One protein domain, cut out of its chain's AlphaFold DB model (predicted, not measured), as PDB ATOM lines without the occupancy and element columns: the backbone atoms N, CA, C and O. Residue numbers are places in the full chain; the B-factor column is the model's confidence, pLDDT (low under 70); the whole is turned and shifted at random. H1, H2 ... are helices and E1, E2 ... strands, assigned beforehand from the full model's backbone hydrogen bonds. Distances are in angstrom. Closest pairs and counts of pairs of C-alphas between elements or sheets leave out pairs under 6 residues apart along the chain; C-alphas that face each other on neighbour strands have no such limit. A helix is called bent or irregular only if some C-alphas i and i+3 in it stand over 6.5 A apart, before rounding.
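This is residues 5 to 166 of the 263 residues of an uncharacterized protein of Glycine max (UniProt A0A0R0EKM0). A five-stranded sheet, E4 E3 E1 E2 E5, curls like part of a barrel and folds back on itself, and a small three-stranded sheet, E6 E7 E8, stands beside it, with H3 packed on both. H4 packs on E1 and E2, while H1 reaches out from the small sheet as an arm, and residues 13 to 18 stick out at its far end. The 162 printed residues hold four named helices and eight named strands, in the order H1 H2 E1 E2 E3 E4 E5 H3 E6 E7 E8 H4; the class is mixed, helices and strands. The large sheet is mixed, the small one antiparallel. The whole is compact, with a radius of gyration of the C-alphas of 17.0 A and spans of 55 by 40 by 30 A.

The largest sheet runs E4, residues 100 to 110, E3, residues 82 to 93, E1, residues 52 to 57, E2, residues 60 to 67, and E5, residues 117 to 119, and is strongly twisted. It is a folded sheet, bent back into two leaves: E4 and E3 face E2 and E5, with E1 as the hinge. E3 bends by 74 degrees at residue 90. In the hairpin E3 and E4, N 89 and O 104 are 2.9 A apart; in the hairpin E1 and E2, N 55 and O 62 are 2.9 A apart. E3 and E1 are antiparallel, with N 92 and O 56 at 2.8 A; E2 and E5 are parallel, with N 66 and O 117 at 2.8 A. H4, residues 154 to 164, is on this sheet at a height of 9.2 A; its closest C-alphas to E1 are Ala 157 and Val 52, 5.2 A. H3, residues 121 to 127, is on it at a height of 7.5 A. H3 is also on the second sheet, a meander, each strand the antiparallel neighbour of the one before: E6, residues 130 to 132, E7, residues 137 to 141, and E8, residues 147 to 151. N 130 and O 139 are 2.8 A apart, as are N 138 and O 150. H1, residues 17 to 32, only grazes this sheet with residues 27 to 32, and H2, residues 36 to 39, with residues 38 to 39. Every O i to N i+4 pair is within hydrogen-bond range in H1, H3 and H4; H2 is too short for one.

H1 begins at C-alpha 17, (313.445, 348.998, 285.703), and measures 22.0 A. E3 measures 27.6 A and E4 28.6 A. H4, 15.2 A long, ends at C-alpha 164, (320.882, 310.975, 316.352).

The C-alphas of Glu 14 and Lys 166 are farthest apart, 56.6 A. The printed part has no cut. The links H2 to E1 and E2 to E3 are long. Mean pLDDT of the printed part is 74.2; 50 residues are under 70, among them 24 to 36 and 69 to 83.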
ATOM      1  N   ALA A   5     318.362 335.173 298.682       43.48
ATOM      2  CA  ALA A   5     317.154 334.816 297.949       43.48
ATOM      3  C   ALA A   5     316.845 335.679 296.715       43.48
ATOM      4  O   ALA A   5     316.239 335.211 295.752       43.48
ATOM      5  N   LEU A   6     317.256 336.944 296.745       49.39
ATOM      6  CA  LEU A   6     316.984 337.918 295.697       49.39
ATOM      7  C   LEU A   6     318.095 337.972 294.651       49.39
ATOM      8  O   LEU A   6     317.892 338.571 293.602       49.39
ATOM      9  N   ALA A   7     319.251 337.344 294.890       47.17
ATOM     10  CA  ALA A   7     320.325 337.290 293.894       47.17
ATOM     11  C   ALA A   7     319.874 336.566 292.610       47.17
ATOM     12  O   ALA A   7     320.383 336.820 291.519       47.17
ATOM     13  N   SER A   8     318.871 335.696 292.742       47.79
ATOM     14  CA  SER A   8     318.230 334.968 291.647       47.79
ATOM     15  C   SER A   8     317.174 335.801 290.908       47.79
ATOM     16  O   SER A   8     316.750 335.420 289.816       47.79
ATOM     17  N   LEU A   9     316.738 336.939 291.467       56.85
ATOM     18  CA  LEU A   9     315.819 337.856 290.797       56.85
ATOM     19  C   LEU A   9     316.578 338.706 289.788       56.85
ATOM     20  O   LEU A   9     317.235 339.684 290.132       56.85
ATOM     21  N   ARG A  10     316.448 338.335 288.517       62.72
ATOM     22  CA  ARG A  10     316.950 339.128 287.398       62.72
ATOM     23  C   ARG A  10     315.814 339.938 286.781       62.72
ATOM     24  O   ARG A  10     314.674 339.462 286.708       62.72
ATOM     25  N   GLN A  11     316.137 341.157 286.357       69.92
ATOM     26  CA  GLN A  11     315.287 341.912 285.445       69.92
ATOM     27  C   GLN A  11     315.156 341.091 284.162       69.92
ATOM     28  O   GLN A  11     316.161 340.642 283.605       69.92
ATOM     29  N   VAL A  12     313.921 340.815 283.757       73.46
ATOM     30  CA  VAL A  12     313.656 339.999 282.567       73.46
ATOM     31  C   VAL A  12     313.803 340.879 281.324       73.46
ATOM     32  O   VAL A  12     313.590 342.092 281.399       73.46
ATOM     33  N   ASN A  13     314.157 340.294 280.177       57.45
ATOM     34  CA  ASN A  13     314.157 341.035 278.914       57.45
ATOM     35  C   ASN A  13     312.774 341.670 278.688       57.45
ATOM     36  O   ASN A  13     311.756 341.022 278.920       57.45
ATOM     37  N   GLU A  14     312.765 342.939 278.273       79.24
ATOM     38  CA  GLU A  14     311.570 343.790 278.096       79.24
ATOM     39  C   GLU A  14     310.847 344.247 279.383       79.24
ATOM     40  O   GLU A  14     309.873 345.001 279.320       79.24
ATOM     41  N   GLU A  15     311.327 343.881 280.574       80.15
ATOM     42  CA  GLU A  15     310.823 344.450 281.827       80.15
ATOM     43  C   GLU A  15     311.434 345.838 282.061       80.15
ATOM     44  O   GLU A  15     312.651 346.010 282.008       80.15
ATOM     45  N   SER A  16     310.614 346.851 282.359       80.93
ATOM     46  CA  SER A  16     311.144 348.164 282.747       80.93
ATOM     47  C   SER A  16     311.774 348.107 284.138       80.93
ATOM     48  O   SER A  16     311.297 347.381 285.012       80.93
ATOM     49  N   LEU A  17     312.798 348.932 284.388       70.52
ATOM     50  CA  LEU A  17     313.445 348.998 285.703       70.52
ATOM     51  C   LEU A  17     312.430 349.269 286.825       70.52
ATOM     52  O   LEU A  17     312.510 348.660 287.884       70.52
ATOM     53  N   LYS A  18     311.430 350.126 286.576       75.51
ATOM     54  CA  LYS A  18     310.344 350.387 287.530       75.51
ATOM     55  C   LYS A  18     309.552 349.113 287.853       75.51
ATOM     56  O   LYS A  18     309.378 348.803 289.023       75.51
ATOM     57  N   LYS A  19     309.133 348.348 286.835       77.64
ATOM     58  CA  LYS A  19     308.432 347.066 287.042       77.64
ATOM     59  C   LYS A  19     309.299 346.060 287.799       77.64
ATOM     60  O   LYS A  19     308.794 345.408 288.709       77.64
ATOM     61  N   PHE A  20     310.588 345.978 287.467       74.84
ATOM     62  CA  PHE A  20     311.529 345.127 288.190       74.84
ATOM     63  C   PHE A  20     311.636 345.533 289.660       74.84
ATOM     64  O   PHE A  20     311.507 344.674 290.524       74.84
ATOM     65  N   MET A  21     311.814 346.824 289.957       74.10
ATOM     66  CA  MET A  21     311.923 347.326 291.329       74.10
ATOM     67  C   MET A  21     310.626 347.133 292.126       74.10
ATOM     68  O   MET A  21     310.694 346.737 293.288       74.10
ATOM     69  N   ASP A  22     309.457 347.324 291.507       75.56
ATOM     70  CA  ASP A  22     308.153 347.066 292.135       75.56
ATOM     71  C   ASP A  22     307.977 345.569 292.456       75.56
ATOM     72  O   ASP A  22     307.576 345.197 293.564       75.56
ATOM     73  N   ARG A  23     308.325 344.687 291.507       76.92
ATOM     74  CA  ARG A  23     308.276 343.227 291.679       76.92
ATOM     75  C   ARG A  23     309.273 342.756 292.733       76.92
ATOM     76  O   ARG A  23     308.908 341.984 293.618       76.92
ATOM     77  N   PHE A  24     310.507 343.245 292.656       69.35
ATOM     78  CA  PHE A  24     311.563 342.992 293.626       69.35
ATOM     79  C   PHE A  24     311.100 343.407 295.022       69.35
ATOM     80  O   PHE A  24     311.077 342.568 295.917       69.35
ATOM     81  N   GLY A  25     310.634 344.647 295.196       67.91
ATOM     82  CA  GLY A  25     310.134 345.164 296.470       67.91
ATOM     83  C   GLY A  25     308.989 344.325 297.043       67.91
ATOM     84  O   GLY A  25     309.055 343.914 298.201       67.91
ATOM     85  N   CYS A  26     307.985 343.980 296.228       69.70
ATOM     86  CA  CYS A  26     306.890 343.098 296.646       69.70
ATOM     87  C   CYS A  26     307.392 341.732 297.135       69.70
ATOM     88  O   CYS A  26     306.934 341.239 298.168       69.70
ATOM     89  N   MET A  27     308.334 341.117 296.417       68.54
ATOM     90  CA  MET A  27     308.879 339.810 296.785       68.54
ATOM     91  C   MET A  27     309.715 339.876 298.061       68.54
ATOM     92  O   MET A  27     309.562 339.010 298.920       68.54
ATOM     93  N   VAL A  28     310.537 340.919 298.229       63.01
ATOM     94  CA  VAL A  28     311.284 341.162 299.472       63.01
ATOM     95  C   VAL A  28     310.336 341.209 300.656       63.01
ATOM     96  O   VAL A  28     310.517 340.456 301.614       63.01
ATOM     97  N   VAL A  29     309.295 342.040 300.558       65.08
ATOM     98  CA  VAL A  29     308.305 342.192 301.623       65.08
ATOM     99  C   VAL A  29     307.619 340.858 301.897       65.08
ATOM    100  O   VAL A  29     307.543 340.457 303.047       65.08
ATOM    101  N   GLN A  30     307.164 340.117 300.885       65.02
ATOM    102  CA  GLN A  30     306.454 338.851 301.110       65.02
ATOM    103  C   GLN A  30     307.324 337.746 301.718       65.02
ATOM    104  O   GLN A  30     306.823 336.965 302.533       65.02
ATOM    105  N   ILE A  31     308.603 337.660 301.341       64.69
ATOM    106  CA  ILE A  31     309.496 336.664 301.934       64.69
ATOM    107  C   ILE A  31     309.831 337.045 303.382       64.69
ATOM    108  O   ILE A  31     309.796 336.182 304.258       64.69
ATOM    109  N   GLN A  32     310.094 338.328 303.648       65.32
ATOM    110  CA  GLN A  32     310.383 338.817 304.999       65.32
ATOM    111  C   GLN A  32     309.159 338.808 305.920       65.32
ATOM    112  O   GLN A  32     309.307 338.658 307.130       65.32
ATOM    113  N   ASN A  33     307.952 338.956 305.370       68.12
ATOM    114  CA  ASN A  33     306.722 339.039 306.146       68.12
ATOM    115  C   ASN A  33     306.271 337.635 306.581       68.12
ATOM    116  O   ASN A  33     305.437 336.972 305.952       68.12
ATOM    117  N   LEU A  34     306.911 337.153 307.647       67.04
ATOM    118  CA  LEU A  34     306.515 335.989 308.431       67.04
ATOM    119  C   LEU A  34     305.199 336.337 309.123       67.04
ATOM    120  O   LEU A  34     305.129 337.241 309.950       67.04
ATOM    121  N   ASN A  35     304.127 335.687 308.691       69.17
ATOM    122  CA  ASN A  35     302.775 336.036 309.099       69.17
ATOM    123  C   ASN A  35     302.256 335.012 310.129       69.17
ATOM    124  O   ASN A  35     302.759 333.888 310.178       69.17
ATOM    125  N   PRO A  36     301.204 335.329 310.907       68.43
ATOM    126  CA  PRO A  36     300.676 334.431 311.937       68.43
ATOM    127  C   PRO A  36     300.297 333.024 311.440       68.43
ATOM    128  O   PRO A  36     300.359 332.060 312.199       68.43
ATOM    129  N   LYS A  37     299.921 332.873 310.162       75.02
ATOM    130  CA  LYS A  37     299.575 331.572 309.569       75.02
ATOM    131  C   LYS A  37     300.797 330.665 309.405       75.02
ATOM    132  O   LYS A  37     300.630 329.450 309.415       75.02
ATOM    133  N   ASP A  38     301.996 331.245 309.311       69.88
ATOM    134  CA  ASP A  38     303.257 330.505 309.212       69.88
ATOM    135  C   ASP A  38     303.581 329.795 310.549       69.88
ATOM    136  O   ASP A  38     304.323 328.823 310.564       69.88
ATOM    137  N   PHE A  39     302.950 330.203 311.661       65.83
ATOM    138  CA  PHE A  39     303.065 329.550 312.975       65.83
ATOM    139  C   PHE A  39     302.022 328.452 313.217       65.83
ATOM    140  O   PHE A  39     302.066 327.747 314.229       65.83
ATOM    141  N   LYS A  40     301.024 328.319 312.337       69.07
ATOM    142  CA  LYS A  40     299.873 327.454 312.601       69.07
ATOM    143  C   LYS A  40     300.306 325.984 312.599       69.07
ATOM    144  O   LYS A  40     300.675 325.443 311.564       69.07
ATOM    145  N   GLY A  41     300.201 325.334 313.759       65.42
ATOM    146  CA  GLY A  41     300.553 323.921 313.948       65.42
ATOM    147  C   GLY A  41     301.964 323.682 314.491       65.42
ATOM    148  O   GLY A  41     302.272 322.551 314.859       65.42
ATOM    149  N   ILE A  42     302.784 324.727 314.607       65.99
ATOM    150  CA  ILE A  42     304.071 324.665 315.302       65.99
ATOM    151  C   ILE A  42     303.794 324.787 316.795       65.99
ATOM    152  O   ILE A  42     303.047 325.670 317.212       65.99
ATOM    153  N   LYS A  43     304.377 323.907 317.612       63.96
ATOM    154  CA  LYS A  43     304.312 324.053 319.072       63.96
ATOM    155  C   LYS A  43     305.344 325.101 319.508       63.96
ATOM    156  O   LYS A  43     306.537 324.813 319.402       63.96
ATOM    157  N   PRO A  44     304.929 326.288 319.995       55.01
ATOM    158  CA  PRO A  44     305.857 327.329 320.405       55.01
ATOM    159  C   PRO A  44     306.315 327.027 321.829       55.01
ATOM    160  O   PRO A  44     305.661 327.406 322.796       55.01
ATOM    161  N   VAL A  45     307.402 326.276 321.971       51.44
ATOM    162  CA  VAL A  45     308.032 326.038 323.273       51.44
ATOM    163  C   VAL A  45     309.529 325.898 323.041       51.44
ATOM    164  O   VAL A  45     309.941 324.821 322.645       51.44
ATOM    165  N   ASN A  46     310.299 326.974 323.245       53.54
ATOM    166  CA  ASN A  46     311.750 327.026 323.522       53.54
ATOM    167  C   ASN A  46     312.638 325.886 322.965       53.54
ATOM    168  O   ASN A  46     313.505 325.387 323.679       53.54
ATOM    169  N   GLN A  47     312.418 325.432 321.732       62.51
ATOM    170  CA  GLN A  47     313.101 324.270 321.167       62.51
ATOM    171  C   GLN A  47     313.660 324.642 319.797       62.51
ATOM    172  O   GLN A  47     312.898 324.969 318.886       62.51
ATOM    173  N   ASP A  48     314.990 324.584 319.677       74.08
ATOM    174  CA  ASP A  48     315.760 324.732 318.434       74.08
ATOM    175  C   ASP A  48     315.612 323.465 317.573       74.08
ATOM    176  O   ASP A  48     316.575 322.750 317.289       74.08
ATOM    177  N   ASP A  49     314.369 323.139 317.207       80.68
ATOM    178  CA  ASP A  49     314.080 321.983 316.365       80.68
ATOM    179  C   ASP A  49     314.781 322.154 314.996       80.68
ATOM    180  O   ASP A  49     314.714 323.228 314.384       80.68
ATOM    181  N   PRO A  50     315.438 321.106 314.470       80.67
ATOM    182  CA  PRO A  50     316.059 321.172 313.157       80.67
ATOM    183  C   PRO A  50     314.998 321.353 312.066       80.67
ATOM    184  O   PRO A  50     313.905 320.784 312.132       80.67
ATOM    185  N   MET A  51     315.323 322.102 311.010       87.67
ATOM    186  CA  MET A  51     314.410 322.233 309.880       87.67
ATOM    187  C   MET A  51     314.466 320.970 309.016       87.67
ATOM    188  O   MET A  51     315.368 320.799 308.201       87.67
ATOM    189  N   VAL A  52     313.475 320.097 309.187       87.98
ATOM    190  CA  VAL A  52     313.323 318.857 308.418       87.98
ATOM    191  C   VAL A  52     312.088 318.933 307.537       87.98
ATOM    192  O   VAL A  52     311.005 319.245 308.021       87.98
ATOM    193  N   VAL A  53     312.229 318.636 306.248       89.84
ATOM    194  CA  VAL A  53     311.142 318.702 305.262       89.84
ATOM    195  C   VAL A  53     311.055 317.419 304.437       89.84
ATOM    196  O   VAL A  53     311.896 316.523 304.543       89.84
ATOM    197  N   SER A  54     310.030 317.357 303.588       86.34
ATOM    198  CA  SER A  54     309.944 316.393 302.494       86.34
ATOM    199  C   SER A  54     310.008 317.132 301.158       86.34
ATOM    200  O   SER A  54     309.365 318.172 300.989       86.34
ATOM    201  N   ILE A  55     310.773 316.600 300.212       85.63
ATOM    202  CA  ILE A  55     310.925 317.137 298.852       85.63
ATOM    203  C   ILE A  55     310.839 316.003 297.836       85.63
ATOM    204  O   ILE A  55     310.909 314.832 298.196       85.63
ATOM    205  N   ILE A  56     310.689 316.345 296.560       80.77
ATOM    206  CA  ILE A  56     310.704 315.357 295.486       80.77
ATOM    207  C   ILE A  56     312.099 315.305 294.861       80.77
ATOM    208  O   ILE A  56     312.629 316.343 294.469       80.77
ATOM    209  N   ILE A  57     312.656 314.108 294.704       81.69
ATOM    210  CA  ILE A  57     313.910 313.847 293.984       81.69
ATOM    211  C   ILE A  57     313.613 312.786 292.922       81.69
ATOM    212  O   ILE A  57     313.087 311.735 293.262       81.69
ATOM    213  N   GLU A  58     313.854 313.085 291.640       79.53
ATOM    214  CA  GLU A  58     313.515 312.200 290.499       79.53
ATOM    215  C   GLU A  58     312.088 311.609 290.560       79.53
ATOM    216  O   GLU A  58     311.843 310.461 290.216       79.53
ATOM    217  N   ASN A  59     311.106 312.423 290.967       76.83
ATOM    218  CA  ASN A  59     309.689 312.048 291.146       76.83
ATOM    219  C   ASN A  59     309.369 311.184 292.379       76.83
ATOM    220  O   ASN A  59     308.195 310.898 292.620       76.83
ATOM    221  N   PHE A  60     310.353 310.867 293.218       77.61
ATOM    222  CA  PHE A  60     310.143 310.200 294.500       77.61
ATOM    223  C   PHE A  60     310.032 311.205 295.640       77.61
ATOM    224  O   PHE A  60     310.837 312.129 295.755       77.61
ATOM    225  N   MET A  61     309.035 311.027 296.509       79.29
ATOM    226  CA  MET A  61     308.923 311.815 297.734       79.29
ATOM    227  C   MET A  61     309.961 311.330 298.746       79.29
ATOM    228  O   MET A  61     309.818 310.254 299.325       79.29
ATOM    229  N   VAL A  62     310.963 312.159 299.007       79.68
ATOM    230  CA  VAL A  62     311.991 311.910 300.013       79.68
ATOM    231  C   VAL A  62     311.656 312.715 301.262       79.68
ATOM    232  O   VAL A  62     311.491 313.932 301.207       79.68
ATOM    233  N   SER A  63     311.521 312.020 302.389       83.52
ATOM    234  CA  SER A  63     311.304 312.614 303.712       83.52
ATOM    235  C   SER A  63     312.622 312.739 304.478       83.52
ATOM    236  O   SER A  63     313.669 312.318 303.986       83.52
ATOM    237  N   ARG A  64     312.587 313.314 305.687       84.06
ATOM    238  CA  ARG A  64     313.773 313.499 306.541       84.06
ATOM    239  C   ARG A  64     314.902 314.282 305.862       84.06
ATOM    240  O   ARG A  64     316.079 313.979 306.056       84.06
ATOM    241  N   VAL A  65     314.538 315.288 305.069       86.96
ATOM    242  CA  VAL A  65     315.496 316.184 304.423       86.96
ATOM    243  C   VAL A  65     315.829 317.323 305.372       86.96
ATOM    244  O   VAL A  65     314.970 318.155 305.658       86.96
ATOM    245  N   PHE A  66     317.057 317.355 305.874       86.05
ATOM    246  CA  PHE A  66     317.543 318.425 306.735       86.05
ATOM    247  C   PHE A  66     317.917 319.646 305.899       86.05
ATOM    248  O   PHE A  66     318.622 319.535 304.899       86.05
ATOM    249  N   ILE A  67     317.451 320.817 306.315       86.60
ATOM    250  CA  ILE A  67     317.768 322.094 305.689       86.60
ATOM    251  C   ILE A  67     318.887 322.759 306.489       86.60
ATOM    252  O   ILE A  67     318.643 323.346 307.546       86.60
ATOM    253  N   ASP A  68     320.113 322.683 305.975       77.60
ATOM    254  CA  ASP A  68     321.284 323.227 306.648       77.60
ATOM    255  C   ASP A  68     321.449 324.727 306.364       77.60
ATOM    256  O   ASP A  68     321.678 325.167 305.236       77.60
ATOM    257  N   GLN A  69     321.364 325.537 307.420       68.61
ATOM    258  CA  GLN A  69     321.617 326.982 307.369       68.61
ATOM    259  C   GLN A  69     323.099 327.348 307.545       68.61
ATOM    260  O   GLN A  69     323.427 328.516 307.759       68.61
ATOM    261  N   GLY A  70     324.010 326.378 307.431       56.34
ATOM    262  CA  GLY A  70     325.425 326.545 307.763       56.34
ATOM    263  C   GLY A  70     325.687 326.287 309.241       56.34
ATOM    264  O   GLY A  70     326.510 326.966 309.853       56.34
ATOM    265  N   SER A  71     324.946 325.345 309.822       49.58
ATOM    266  CA  SER A  71     325.167 324.911 311.189       49.58
ATOM    267  C   SER A  71     326.467 324.094 311.262       49.58
ATOM    268  O   SER A  71     326.601 323.094 310.557       49.58
ATOM    269  N   PRO A  72     327.416 324.439 312.150       41.29
ATOM    270  CA  PRO A  72     328.564 323.573 312.434       41.29
ATOM    271  C   PRO A  72     328.150 322.241 313.093       41.29
ATOM    272  O   PRO A  72     328.969 321.357 313.299       41.29
ATOM    273  N   LEU A  73     326.862 322.055 313.406       39.10
ATOM    274  CA  LEU A  73     326.327 320.828 314.002       39.10
ATOM    275  C   LEU A  73     326.446 319.605 313.087       39.10
ATOM    276  O   LEU A  73     326.461 318.486 313.591       39.10
ATOM    277  N   LEU A  74     326.551 319.812 311.770       43.10
ATOM    278  CA  LEU A  74     326.839 318.748 310.812       43.10
ATOM    279  C   LEU A  74     328.116 318.994 310.001       43.10
ATOM    280  O   LEU A  74     328.349 318.335 308.990       43.10
ATOM    281  N   SER A  75     328.974 319.918 310.443       39.65
ATOM    282  CA  SER A  75     330.384 319.776 310.102       39.65
ATOM    283  C   SER A  75     330.879 318.607 310.931       39.65
ATOM    284  O   SER A  75     330.952 318.725 312.153       39.65
ATOM    285  N   PHE A  76     331.128 317.471 310.276       47.88
ATOM    286  CA  PHE A  76     331.760 316.319 310.896       47.88
ATOM    287  C   PHE A  76     332.934 316.818 311.727       47.88
ATOM    288  O   PHE A  76     333.905 317.342 311.180       47.88
ATOM    289  N   ALA A  77     332.791 316.770 313.049       39.57
ATOM    290  CA  ALA A  77     333.719 317.378 313.987       39.57
ATOM    291  C   ALA A  77     335.002 316.534 314.035       39.57
ATOM    292  O   ALA A  77     335.251 315.803 314.987       39.57
ATOM    293  N   GLY A  78     335.776 316.577 312.949       39.83
ATOM    294  CA  GLY A  78     336.948 315.741 312.707       39.83
ATOM    295  C   GLY A  78     336.654 314.343 312.151       39.83
ATOM    296  O   GLY A  78     337.596 313.625 311.826       39.83
ATOM    297  N   GLU A  79     335.389 313.943 312.008       49.47
ATOM    298  CA  GLU A  79     335.034 312.610 311.509       49.47
ATOM    299  C   GLU A  79     335.106 312.586 309.971       49.47
ATOM    300  O   GLU A  79     334.346 313.249 309.269       49.47
ATOM    301  N   ARG A  80     336.076 311.860 309.406       51.54
ATOM    302  CA  ARG A  80     336.137 311.669 307.952       51.54
ATOM    303  C   ARG A  80     334.984 310.763 307.535       51.54
ATOM    304  O   ARG A  80     334.972 309.594 307.903       51.54
ATOM    305  N   VAL A  81     334.054 311.295 306.749       61.12
ATOM    306  CA  VAL A  81     332.989 310.498 306.139       61.12
ATOM    307  C   VAL A  81     333.409 310.015 304.765       61.12
ATOM    308  O   VAL A  81     333.873 310.791 303.929       61.12
ATOM    309  N   GLU A  82     333.257 308.711 304.554       62.89
ATOM    310  CA  GLU A  82     333.603 308.052 303.306       62.89
ATOM    311  C   GLU A  82     332.586 308.434 302.226       62.89
ATOM    312  O   GLU A  82     331.372 308.238 302.355       62.89
ATOM    313  N   THR A  83     333.087 309.047 301.156       67.49
ATOM    314  CA  THR A  83     332.278 309.509 300.031       67.49
ATOM    315  C   THR A  83     332.293 308.433 298.951       67.49
ATOM    316  O   THR A  83     333.349 308.145 298.395       67.49
ATOM    317  N   ARG A  84     331.130 307.878 298.611       72.01
ATOM    318  CA  ARG A  84     330.975 306.811 297.608       72.01
ATOM    319  C   ARG A  84     330.884 307.324 296.167       72.01
ATOM    320  O   ARG A  84     330.904 306.528 295.234       72.01
ATOM    321  N   GLY A  85     330.725 308.629 295.960       70.71
ATOM    322  CA  GLY A  85     330.596 309.232 294.630       70.71
ATOM    323  C   GLY A  85     329.608 310.389 294.611       70.71
ATOM    324  O   GLY A  85     329.290 310.952 295.657       70.71
ATOM    325  N   TYR A  86     329.115 310.750 293.428       74.84
ATOM    326  CA  TYR A  86     328.127 311.815 293.276       74.84
ATOM    327  C   TYR A  86     327.090 311.503 292.200       74.84
ATOM    328  O   TYR A  86     327.370 310.822 291.214       74.84
ATOM    329  N   VAL A  87     325.902 312.078 292.366       74.63
ATOM    330  CA  VAL A  87     324.782 311.932 291.441       74.63
ATOM    331  C   VAL A  87     324.113 313.273 291.161       74.63
ATOM    332  O   VAL A  87     323.849 314.041 292.080       74.63
ATOM    333  N   ASP A  88     323.809 313.550 289.894       79.66
ATOM    334  CA  ASP A  88     323.053 314.738 289.495       79.66
ATOM    335  C   ASP A  88     321.567 314.361 289.373       79.66
ATOM    336  O   ASP A  88     321.202 313.580 288.497       79.66
ATOM    337  N   LEU A  89     320.711 314.905 290.246       79.84
ATOM    338  CA  LEU A  89     319.278 314.572 290.299       79.84
ATOM    339  C   LEU A  89     318.401 315.817 290.158       79.84
ATOM    340  O   LEU A  89     318.667 316.874 290.746       79.84
ATOM    341  N   MET A  90     317.306 315.681 289.411       82.88
ATOM    342  CA  MET A  90     316.244 316.677 289.357       82.88
ATOM    343  C   MET A  90     315.530 316.739 290.705       82.88
ATOM    344  O   MET A  90     314.885 315.787 291.145       82.88
ATOM    345  N   THR A  91     315.616 317.897 291.345       84.92
ATOM    346  CA  THR A  91     315.073 318.129 292.680       84.92
ATOM    347  C   THR A  91     313.944 319.123 292.590       84.92
ATOM    348  O   THR A  91     314.128 320.218 292.068       84.92
ATOM    349  N   THR A  92     312.778 318.750 293.097       88.36
ATOM    350  CA  THR A  92     311.567 319.561 293.056       88.36
ATOM    351  C   THR A  92     311.120 319.904 294.469       88.36
ATOM    352  O   THR A  92     310.786 319.038 295.279       88.36
ATOM    353  N   VAL A  93     311.108 321.203 294.755       86.63
ATOM    354  CA  VAL A  93     310.728 321.753 296.052       86.63
ATOM    355  C   VAL A  93     309.281 322.238 295.979       86.63
ATOM    356  O   VAL A  93     308.936 323.077 295.142       86.63
ATOM    357  N   SER A  94     308.442 321.705 296.879       85.13
ATOM    358  CA  SER A  94     306.964 321.757 296.875       85.13
ATOM    359  C   SER A  94     306.292 321.024 295.701       85.13
ATOM    360  O   SER A  94     306.939 320.660 294.723       85.13
ATOM    361  N   GLN A  95     304.982 320.780 295.806       79.35
ATOM    362  CA  GLN A  95     304.194 320.055 294.801       79.35
ATOM    363  C   GLN A  95     303.242 320.969 294.014       79.35
ATOM    364  O   GLN A  95     302.785 322.007 294.496       79.35
ATOM    365  N   GLY A  96     302.877 320.532 292.806       80.43
ATOM    366  CA  GLY A  96     301.834 321.154 291.989       80.43
ATOM    367  C   GLY A  96     302.272 322.451 291.306       80.43
ATOM    368  O   GLY A  96     303.437 322.648 290.989       80.43
ATOM    369  N   LYS A  97     301.326 323.369 291.066       75.93
ATOM    370  CA  LYS A  97     301.547 324.599 290.268       75.93
ATOM    371  C   LYS A  97     302.571 325.581 290.855       75.93
ATOM    372  O   LYS A  97     302.899 326.570 290.204       75.93
ATOM    373  N   LEU A  98     303.007 325.361 292.092       83.23
ATOM    374  CA  LEU A  98     303.960 326.215 292.795       83.23
ATOM    375  C   LEU A  98     305.332 325.546 292.972       83.23
ATOM    376  O   LEU A  98     306.202 326.124 293.616       83.23
ATOM    377  N   SER A  99     305.545 324.368 292.382       86.07
ATOM    378  CA  SER A  99     306.816 323.664 292.471       86.07
ATOM    379  C   SER A  99     307.947 324.419 291.776       86.07
ATOM    380  O   SER A  99     307.756 325.014 290.713       86.07
ATOM    381  N   LYS A 100     309.150 324.344 292.346       88.73
ATOM    382  CA  LYS A 100     310.380 324.799 291.694       88.73
ATOM    383  C   LYS A 100     311.348 323.628 291.587       88.73
ATOM    384  O   LYS A 100     311.649 322.999 292.598       88.73
ATOM    385  N   SER A 101     311.804 323.355 290.367       88.57
ATOM    386  CA  SER A 101     312.674 322.222 290.049       88.57
ATOM    387  C   SER A 101     314.019 322.696 289.514       88.57
ATOM    388  O   SER A 101     314.062 323.622 288.704       88.57
ATOM    389  N   PHE A 102     315.102 322.077 289.968       86.17
ATOM    390  CA  PHE A 102     316.462 322.333 289.500       86.17
ATOM    391  C   PHE A 102     317.337 321.101 289.744       86.17
ATOM    392  O   PHE A 102     317.033 320.263 290.595       86.17
ATOM    393  N   THR A 103     318.400 320.954 288.957       81.84
ATOM    394  CA  THR A 103     319.328 319.829 289.096       81.84
ATOM    395  C   THR A 103     320.330 320.130 290.197       81.84
ATOM    396  O   THR A 103     321.040 321.131 290.131       81.84
ATOM    397  N   ILE A 104     320.409 319.243 291.183       78.92
ATOM    398  CA  ILE A 104     321.387 319.319 292.266       78.92
ATOM    399  C   ILE A 104     322.358 318.151 292.113       78.92
ATOM    400  O   ILE A 104     321.940 317.034 291.814       78.92
ATOM    401  N   ARG A 105     323.650 318.416 292.335       76.11
ATOM    402  CA  ARG A 105     324.663 317.374 292.515       76.11
ATOM    403  C   ARG A 105     324.696 316.957 293.975       76.11
ATOM    404  O   ARG A 105     325.062 317.752 294.836       76.11
ATOM    405  N   TYR A 106     324.339 315.716 294.229       73.91
ATOM    406  CA  TYR A 106     324.354 315.094 295.536       73.91
ATOM    407  C   TYR A 106     325.636 314.281 295.710       73.91
ATOM    408  O   TYR A 106     326.035 313.572 294.788       73.91
ATOM    409  N   LEU A 107     326.265 314.345 296.883       71.96
ATOM    410  CA  LEU A 107     327.360 313.457 297.260       71.96
ATOM    411  C   LEU A 107     326.772 312.223 297.956       71.96
ATOM    412  O   LEU A 107     325.950 312.301 298.868       71.96
ATOM    413  N   LEU A 108     327.181 311.050 297.510       71.67
ATOM    414  CA  LEU A 108     326.820 309.803 298.160       71.67
ATOM    415  C   LEU A 108     327.808 309.585 299.291       71.67
ATOM    416  O   LEU A 108     329.016 309.574 299.055       71.67
ATOM    417  N   VAL A 109     327.305 309.438 300.509       69.88
ATOM    418  CA  VAL A 109     328.149 309.219 301.678       69.88
ATOM    419  C   VAL A 109     327.673 308.014 302.459       69.88
ATOM    420  O   VAL A 109     326.479 307.720 302.517       69.88
ATOM    421  N   ASP A 110     328.618 307.331 303.080       69.64
ATOM    422  CA  ASP A 110     328.313 306.278 304.033       69.64
ATOM    423  C   ASP A 110     328.478 306.837 305.445       69.64
ATOM    424  O   ASP A 110     329.587 307.051 305.932       69.64
ATOM    425  N   THR A 111     327.363 307.199 306.075       69.58
ATOM    426  CA  THR A 111     327.368 307.772 307.422       69.58
ATOM    427  C   THR A 111     326.112 307.375 308.182       69.58
ATOM    428  O   THR A 111     325.041 307.169 307.603       69.58
ATOM    429  N   ASN A 112     326.251 307.254 309.501       69.67
ATOM    430  CA  ASN A 112     325.152 306.922 310.389       69.67
ATOM    431  C   ASN A 112     324.433 308.208 310.806       69.67
ATOM    432  O   ASN A 112     324.779 308.848 311.794       69.67
ATOM    433  N   THR A 113     323.442 308.614 310.022       73.56
ATOM    434  CA  THR A 113     322.650 309.817 310.283       73.56
ATOM    435  C   THR A 113     321.161 309.514 310.137       73.56
ATOM    436  O   THR A 113     320.764 308.693 309.306       73.56
ATOM    437  N   PRO A 114     320.290 310.156 310.936       75.27
ATOM    438  CA  PRO A 114     318.846 309.977 310.807       75.27
ATOM    439  C   PRO A 114     318.257 310.661 309.563       75.27
ATOM    440  O   PRO A 114     317.078 310.452 309.259       75.27
ATOM    441  N   TYR A 115     319.036 311.500 308.873       78.57
ATOM    442  CA  TYR A 115     318.603 312.274 307.709       78.57
ATOM    443  C   TYR A 115     318.961 311.564 306.406       78.57
ATOM    444  O   TYR A 115     320.091 311.134 306.216       78.57
ATOM    445  N   PHE A 116     318.023 311.495 305.462       80.48
ATOM    446  CA  PHE A 116     318.326 310.909 304.152       80.48
ATOM    447  C   PHE A 116     319.011 311.886 303.218       80.48
ATOM    448  O   PHE A 116     319.781 311.464 302.362       80.48
ATOM    449  N   VAL A 117     318.706 313.172 303.365       82.52
ATOM    450  CA  VAL A 117     319.203 314.227 302.494       82.52
ATOM    451  C   VAL A 117     319.529 315.449 303.332       82.52
ATOM    452  O   VAL A 117     318.784 315.791 304.250       82.52
ATOM    453  N   LEU A 118     320.621 316.124 302.994       82.53
ATOM    454  CA  LEU A 118     321.041 317.368 303.630       82.53
ATOM    455  C   LEU A 118     321.102 318.451 302.563       82.53
ATOM    456  O   LEU A 118     321.902 318.324 301.655       82.53
ATOM    457  N   ILE A 119     320.272 319.486 302.636       83.22
ATOM    458  CA  ILE A 119     320.251 320.593 301.672       83.22
ATOM    459  C   ILE A 119     321.147 321.710 302.187       83.22
ATOM    460  O   ILE A 119     320.855 322.311 303.220       83.22
ATOM    461  N   ASP A 120     322.219 321.984 301.449       76.19
ATOM    462  CA  ASP A 120     323.199 323.001 301.800       76.19
ATOM    463  C   ASP A 120     322.720 324.430 301.479       76.19
ATOM    464  O   ASP A 120     321.726 324.684 300.783       76.19
ATOM    465  N   ARG A 121     323.493 325.408 301.958       73.84
ATOM    466  CA  ARG A 121     323.257 326.831 301.671       73.84
ATOM    467  C   ARG A 121     323.262 327.147 300.177       73.84
ATOM    468  O   ARG A 121     322.627 328.114 299.765       73.84
ATOM    469  N   LYS A 122     323.979 326.383 299.355       74.05
ATOM    470  CA  LYS A 122     324.111 326.675 297.930       74.05
ATOM    471  C   LYS A 122     322.841 326.305 297.172       74.05
ATOM    472  O   LYS A 122     322.313 327.153 296.454       74.05
ATOM    473  N   ALA A 123     322.298 325.117 297.417       80.94
ATOM    474  CA  ALA A 123     320.997 324.701 296.915       80.94
ATOM    475  C   ALA A 123     319.882 325.653 297.384       80.94
ATOM    476  O   ALA A 123     319.009 326.023 296.598       80.94
ATOM    477  N   LEU A 124     319.939 326.130 298.634       80.00
ATOM    478  CA  LEU A 124     319.011 327.153 299.133       80.00
ATOM    479  C   LEU A 124     319.143 328.488 298.395       80.00
ATOM    480  O   LEU A 124     318.134 329.093 298.029       80.00
ATOM    481  N   ASN A 125     320.368 328.944 298.137       75.69
ATOM    482  CA  ASN A 125     320.609 330.173 297.384       75.69
ATOM    483  C   ASN A 125     320.096 330.058 295.940       75.69
ATOM    484  O   ASN A 125     319.450 330.979 295.440       75.69
ATOM    485  N   GLU A 126     320.302 328.912 295.288       79.99
ATOM    486  CA  GLU A 126     319.785 328.635 293.941       79.99
ATOM    487  C   GLU A 126     318.244 328.598 293.917       79.99
ATOM    488  O   GLU A 126     317.584 329.184 293.045       79.99
ATOM    489  N   LEU A 127     317.640 328.025 294.963       82.53
ATOM    490  CA  LEU A 127     316.199 328.074 295.183       82.53
ATOM    491  C   LEU A 127     315.691 329.508 295.423       82.53
ATOM    492  O   LEU A 127     314.522 329.796 295.153       82.53
ATOM    493  N   GLY A 128     316.553 330.435 295.835       79.14
ATOM    494  CA  GLY A 128     316.153 331.761 296.282       79.14
ATOM    495  C   GLY A 128     315.455 331.695 297.644       79.14
ATOM    496  O   GLY A 128     314.491 332.419 297.888       79.14
ATOM    497  N   ALA A 129     315.864 330.747 298.483       84.48
ATOM    498  CA  ALA A 129     315.186 330.420 299.719       84.48
ATOM    499  C   ALA A 129     315.647 331.281 300.891       84.48
ATOM    500  O   ALA A 129     316.802 331.689 300.990       84.48
ATOM    501  N   ILE A 130     314.718 331.518 301.808       82.21
ATOM    502  CA  ILE A 130     314.952 332.141 303.103       82.21
ATOM    503  C   ILE A 130     314.342 331.227 304.131       82.21
ATOM    504  O   ILE A 130     313.161 330.891 304.050       82.21
ATOM    505  N   VAL A 131     315.158 330.834 305.088       82.38
ATOM    506  CA  VAL A 131     314.744 329.959 306.165       82.38
ATOM    507  C   VAL A 131     314.658 330.768 307.437       82.38
ATOM    508  O   VAL A 131     315.529 331.579 307.745       82.38
ATOM    509  N   SER A 132     313.579 330.548 308.169       81.13
ATOM    510  CA  SER A 132     313.381 331.113 309.483       81.13
ATOM    511  C   SER A 132     313.309 329.981 310.494       81.13
ATOM    512  O   SER A 132     312.297 329.288 310.594       81.13
ATOM    513  N   THR A 133     314.394 329.800 311.246       77.36
ATOM    514  CA  THR A 133     314.489 328.777 312.293       77.36
ATOM    515  C   THR A 133     313.470 328.978 313.421       77.36
ATOM    516  O   THR A 133     312.834 327.989 313.776       77.36
ATOM    517  N   PRO A 134     313.154 330.205 313.904       72.72
ATOM    518  CA  PRO A 134     312.138 330.372 314.951       72.72
ATOM    519  C   PRO A 134     310.726 330.001 314.483       72.72
ATOM    520  O   PRO A 134     309.849 329.718 315.293       72.72
ATOM    521  N   HIS A 135     310.501 330.021 313.168       78.56
ATOM    522  CA  HIS A 135     309.211 329.739 312.542       78.56
ATOM    523  C   HIS A 135     309.190 328.376 311.857       78.56
ATOM    524  O   HIS A 135     308.226 328.098 311.152       78.56
ATOM    525  N   LEU A 136     310.268 327.589 311.969       84.15
ATOM    526  CA  LEU A 136     310.474 326.317 311.272       84.15
ATOM    527  C   LEU A 136     309.928 326.324 309.837       84.15
ATOM    528  O   LEU A 136     309.215 325.412 309.422       84.15
ATOM    529  N   SER A 137     310.211 327.388 309.087       87.66
ATOM    530  CA  SER A 137     309.651 327.581 307.752       87.66
ATOM    531  C   SER A 137     310.682 328.117 306.775       87.66
ATOM    532  O   SER A 137     311.586 328.876 307.119       87.66
ATOM    533  N   MET A 138     310.525 327.705 305.524       87.96
ATOM    534  CA  MET A 138     311.324 328.121 304.386       87.96
ATOM    535  C   MET A 138     310.402 328.767 303.373       87.96
ATOM    536  O   MET A 138     309.377 328.199 302.997       87.96
ATOM    537  N   LYS A 139     310.800 329.935 302.885       88.84
ATOM    538  CA  LYS A 139     310.109 330.649 301.823       88.84
ATOM    539  C   LYS A 139     310.996 330.793 300.611       88.84
ATOM    540  O   LYS A 139     312.179 331.067 300.754       88.84
ATOM    541  N   PHE A 140     310.422 330.655 299.427       86.35
ATOM    542  CA  PHE A 140     311.145 330.883 298.181       86.35
ATOM    543  C   PHE A 140     310.203 331.367 297.079       86.35
ATOM    544  O   PHE A 140     309.004 331.069 297.107       86.35
ATOM    545  N   PRO A 141     310.722 332.106 296.092       83.08
ATOM    546  CA  PRO A 141     309.931 332.537 294.961       83.08
ATOM    547  C   PRO A 141     309.837 331.470 293.867       83.08
ATOM    548  O   PRO A 141     310.826 330.829 293.497       83.08
ATOM    549  N   THR A 142     308.651 331.331 293.282       83.67
ATOM    550  CA  THR A 142     308.453 330.601 292.026       83.67
ATOM    551  C   THR A 142     308.870 331.450 290.824       83.67
ATOM    552  O   THR A 142     309.061 332.664 290.924       83.67
ATOM    553  N   LEU A 143     308.924 330.825 289.644       78.38
ATOM    554  CA  LEU A 143     309.153 331.522 288.371       78.38
ATOM    555  C   LEU A 143     308.083 332.585 288.061       78.38
ATOM    556  O   LEU A 143     308.359 333.538 287.343       78.38
ATOM    557  N   THR A 144     306.875 332.452 288.618       80.36
ATOM    558  CA  THR A 144     305.788 333.435 288.455       80.36
ATOM    559  C   THR A 144     305.820 334.547 289.507       80.36
ATOM    560  O   THR A 144     304.910 335.371 289.553       80.36
ATOM    561  N   GLY A 145     306.839 334.574 290.373       75.42
ATOM    562  CA  GLY A 145     306.984 335.563 291.445       75.42
ATOM    563  C   GLY A 145     306.103 335.309 292.670       75.42
ATOM    564  O   GLY A 145     306.156 336.084 293.621       75.42
ATOM    565  N   LYS A 146     305.315 334.224 292.691       82.92
ATOM    566  CA  LYS A 146     304.568 333.816 293.891       82.92
ATOM    567  C   LYS A 146     305.534 333.260 294.934       82.92
ATOM    568  O   LYS A 146     306.440 332.509 294.587       82.92
ATOM    569  N   ILE A 147     305.317 333.582 296.206       83.34
ATOM    570  CA  ILE A 147     306.108 333.024 297.305       83.34
ATOM    571  C   ILE A 147     305.473 331.724 297.794       83.34
ATOM    572  O   ILE A 147     304.295 331.685 298.150       83.34
ATOM    573  N   VAL A 148     306.273 330.665 297.824       88.43
ATOM    574  CA  VAL A 148     305.934 329.391 298.460       88.43
ATOM    575  C   VAL A 148     306.448 329.409 299.882       88.43
ATOM    576  O   VAL A 148     307.513 329.956 300.141       88.43
ATOM    577  N   THR A 149     305.688 328.816 300.799       88.90
ATOM    578  CA  THR A 149     306.118 328.546 302.174       88.90
ATOM    579  C   THR A 149     306.078 327.040 302.396       88.90
ATOM    580  O   THR A 149     305.059 326.407 302.125       88.90
ATOM    581  N   ILE A 150     307.187 326.474 302.856       89.07
ATOM    582  CA  ILE A 150     307.301 325.091 303.313       89.07
ATOM    583  C   ILE A 150     307.556 325.134 304.809       89.07
ATOM    584  O   ILE A 150     308.509 325.772 305.250       89.07
ATOM    585  N   ASN A 151     306.726 324.435 305.571       87.92
ATOM    586  CA  ASN A 151     306.923 324.263 307.003       87.92
ATOM    587  C   ASN A 151     307.707 322.975 307.254       87.92
ATOM    588  O   ASN A 151     307.539 321.991 306.530       87.92
ATOM    589  N   ALA A 152     308.545 322.983 308.283       89.01
ATOM    590  CA  ALA A 152     309.213 321.785 308.746       89.01
ATOM    591  C   ALA A 152     308.190 320.788 309.298       89.01
ATOM    592  O   ALA A 152     307.223 321.159 309.972       89.01
ATOM    593  N   ASP A 153     308.443 319.507 309.075       88.03
ATOM    594  CA  ASP A 153     307.785 318.447 309.817       88.03
ATOM    595  C   ASP A 153     308.433 318.352 311.200       88.03
ATOM    596  O   ASP A 153     309.398 317.621 311.425       88.03
ATOM    597  N   GLN A 154     307.893 319.127 312.141       87.16
ATOM    598  CA  GLN A 154     308.405 319.207 313.508       87.16
ATOM    599  C   GLN A 154     308.412 317.836 314.211       87.16
ATOM    600  O   GLN A 154     309.274 317.564 315.048       87.16
ATOM    601  N   LYS A 155     307.474 316.941 313.872       88.44
ATOM    602  CA  LYS A 155     307.428 315.595 314.453       88.44
ATOM    603  C   LYS A 155     308.598 314.757 313.943       88.44
ATOM    604  O   LYS A 155     309.280 314.130 314.752       88.44
ATOM    605  N   GLN A 156     308.843 314.767 312.632       87.76
ATOM    606  CA  GLN A 156     310.003 314.090 312.055       87.76
ATOM    607  C   GLN A 156     311.316 314.701 312.538       87.76
ATOM    608  O   GLN A 156     312.217 313.951 312.885       87.76
ATOM    609  N   ALA A 157     311.413 316.029 312.636       85.72
ATOM    610  CA  ALA A 157     312.593 316.719 313.157       85.72
ATOM    611  C   ALA A 157     313.003 316.199 314.540       85.72
ATOM    612  O   ALA A 157     314.147 315.796 314.751       85.72
ATOM    613  N   ARG A 158     312.040 316.112 315.462       87.51
ATOM    614  CA  ARG A 158     312.261 315.585 316.815       87.51
ATOM    615  C   ARG A 158     312.596 314.105 316.827       87.51
ATOM    616  O   ARG A 158     313.407 313.669 317.639       87.51
ATOM    617  N   GLN A 159     311.976 313.330 315.939       85.60
ATOM    618  CA  GLN A 159     312.301 311.918 315.793       85.60
ATOM    619  C   GLN A 159     313.741 311.735 315.299       85.60
ATOM    620  O   GLN A 159     314.480 310.964 315.902       85.60
ATOM    621  N   CYS A 160     314.158 312.475 314.270       80.55
ATOM    622  CA  CYS A 160     315.531 312.452 313.781       80.55
ATOM    623  C   CYS A 160     316.512 312.868 314.879       80.55
ATOM    624  O   CYS A 160     317.500 312.179 315.101       80.55
ATOM    625  N   TYR A 161     316.209 313.926 315.632       80.81
ATOM    626  CA  TYR A 161     317.034 314.331 316.767       80.81
ATOM    627  C   TYR A 161     317.170 313.208 317.809       80.81
ATOM    628  O   TYR A 161     318.282 312.815 318.155       80.81
ATOM    629  N   ALA A 162     316.062 312.601 318.241       81.42
ATOM    630  CA  ALA A 162     316.099 311.482 319.182       81.42
ATOM    631  C   ALA A 162     316.859 310.253 318.645       81.42
ATOM    632  O   ALA A 162     317.472 309.525 319.424       81.42
ATOM    633  N   GLU A 163     316.815 310.005 317.333       79.65
ATOM    634  CA  GLU A 163     317.588 308.952 316.670       79.65
ATOM    635  C   GLU A 163     319.087 309.293 316.635       79.65
ATOM    636  O   GLU A 163     319.888 308.435 316.990       79.65
ATOM    637  N   SER A 164     319.472 310.541 316.328       73.94
ATOM    638  CA  SER A 164     320.882 310.975 316.352       73.94
ATOM    639  C   SER A 164     321.536 310.828 317.726       73.94
ATOM    640  O   SER A 164     322.709 310.490 317.804       73.94
ATOM    641  N   LEU A 165     320.778 310.982 318.816       72.06
ATOM    642  CA  LEU A 165     321.292 310.770 320.176       72.06
ATOM    643  C   LEU A 165     321.585 309.295 320.500       72.06
ATOM    644  O   LEU A 165     322.266 309.007 321.481       72.06
ATOM    645  N   LYS A 166     321.044 308.356 319.716       70.94
ATOM    646  CA  LYS A 166     321.266 306.909 319.875       70.94
ATOM    647  C   LYS A 166     322.356 306.377 318.951       70.94
ATOM    648  O   LYS A 166     322.748 305.220 319.088       70.94
TER     649      LYS A 166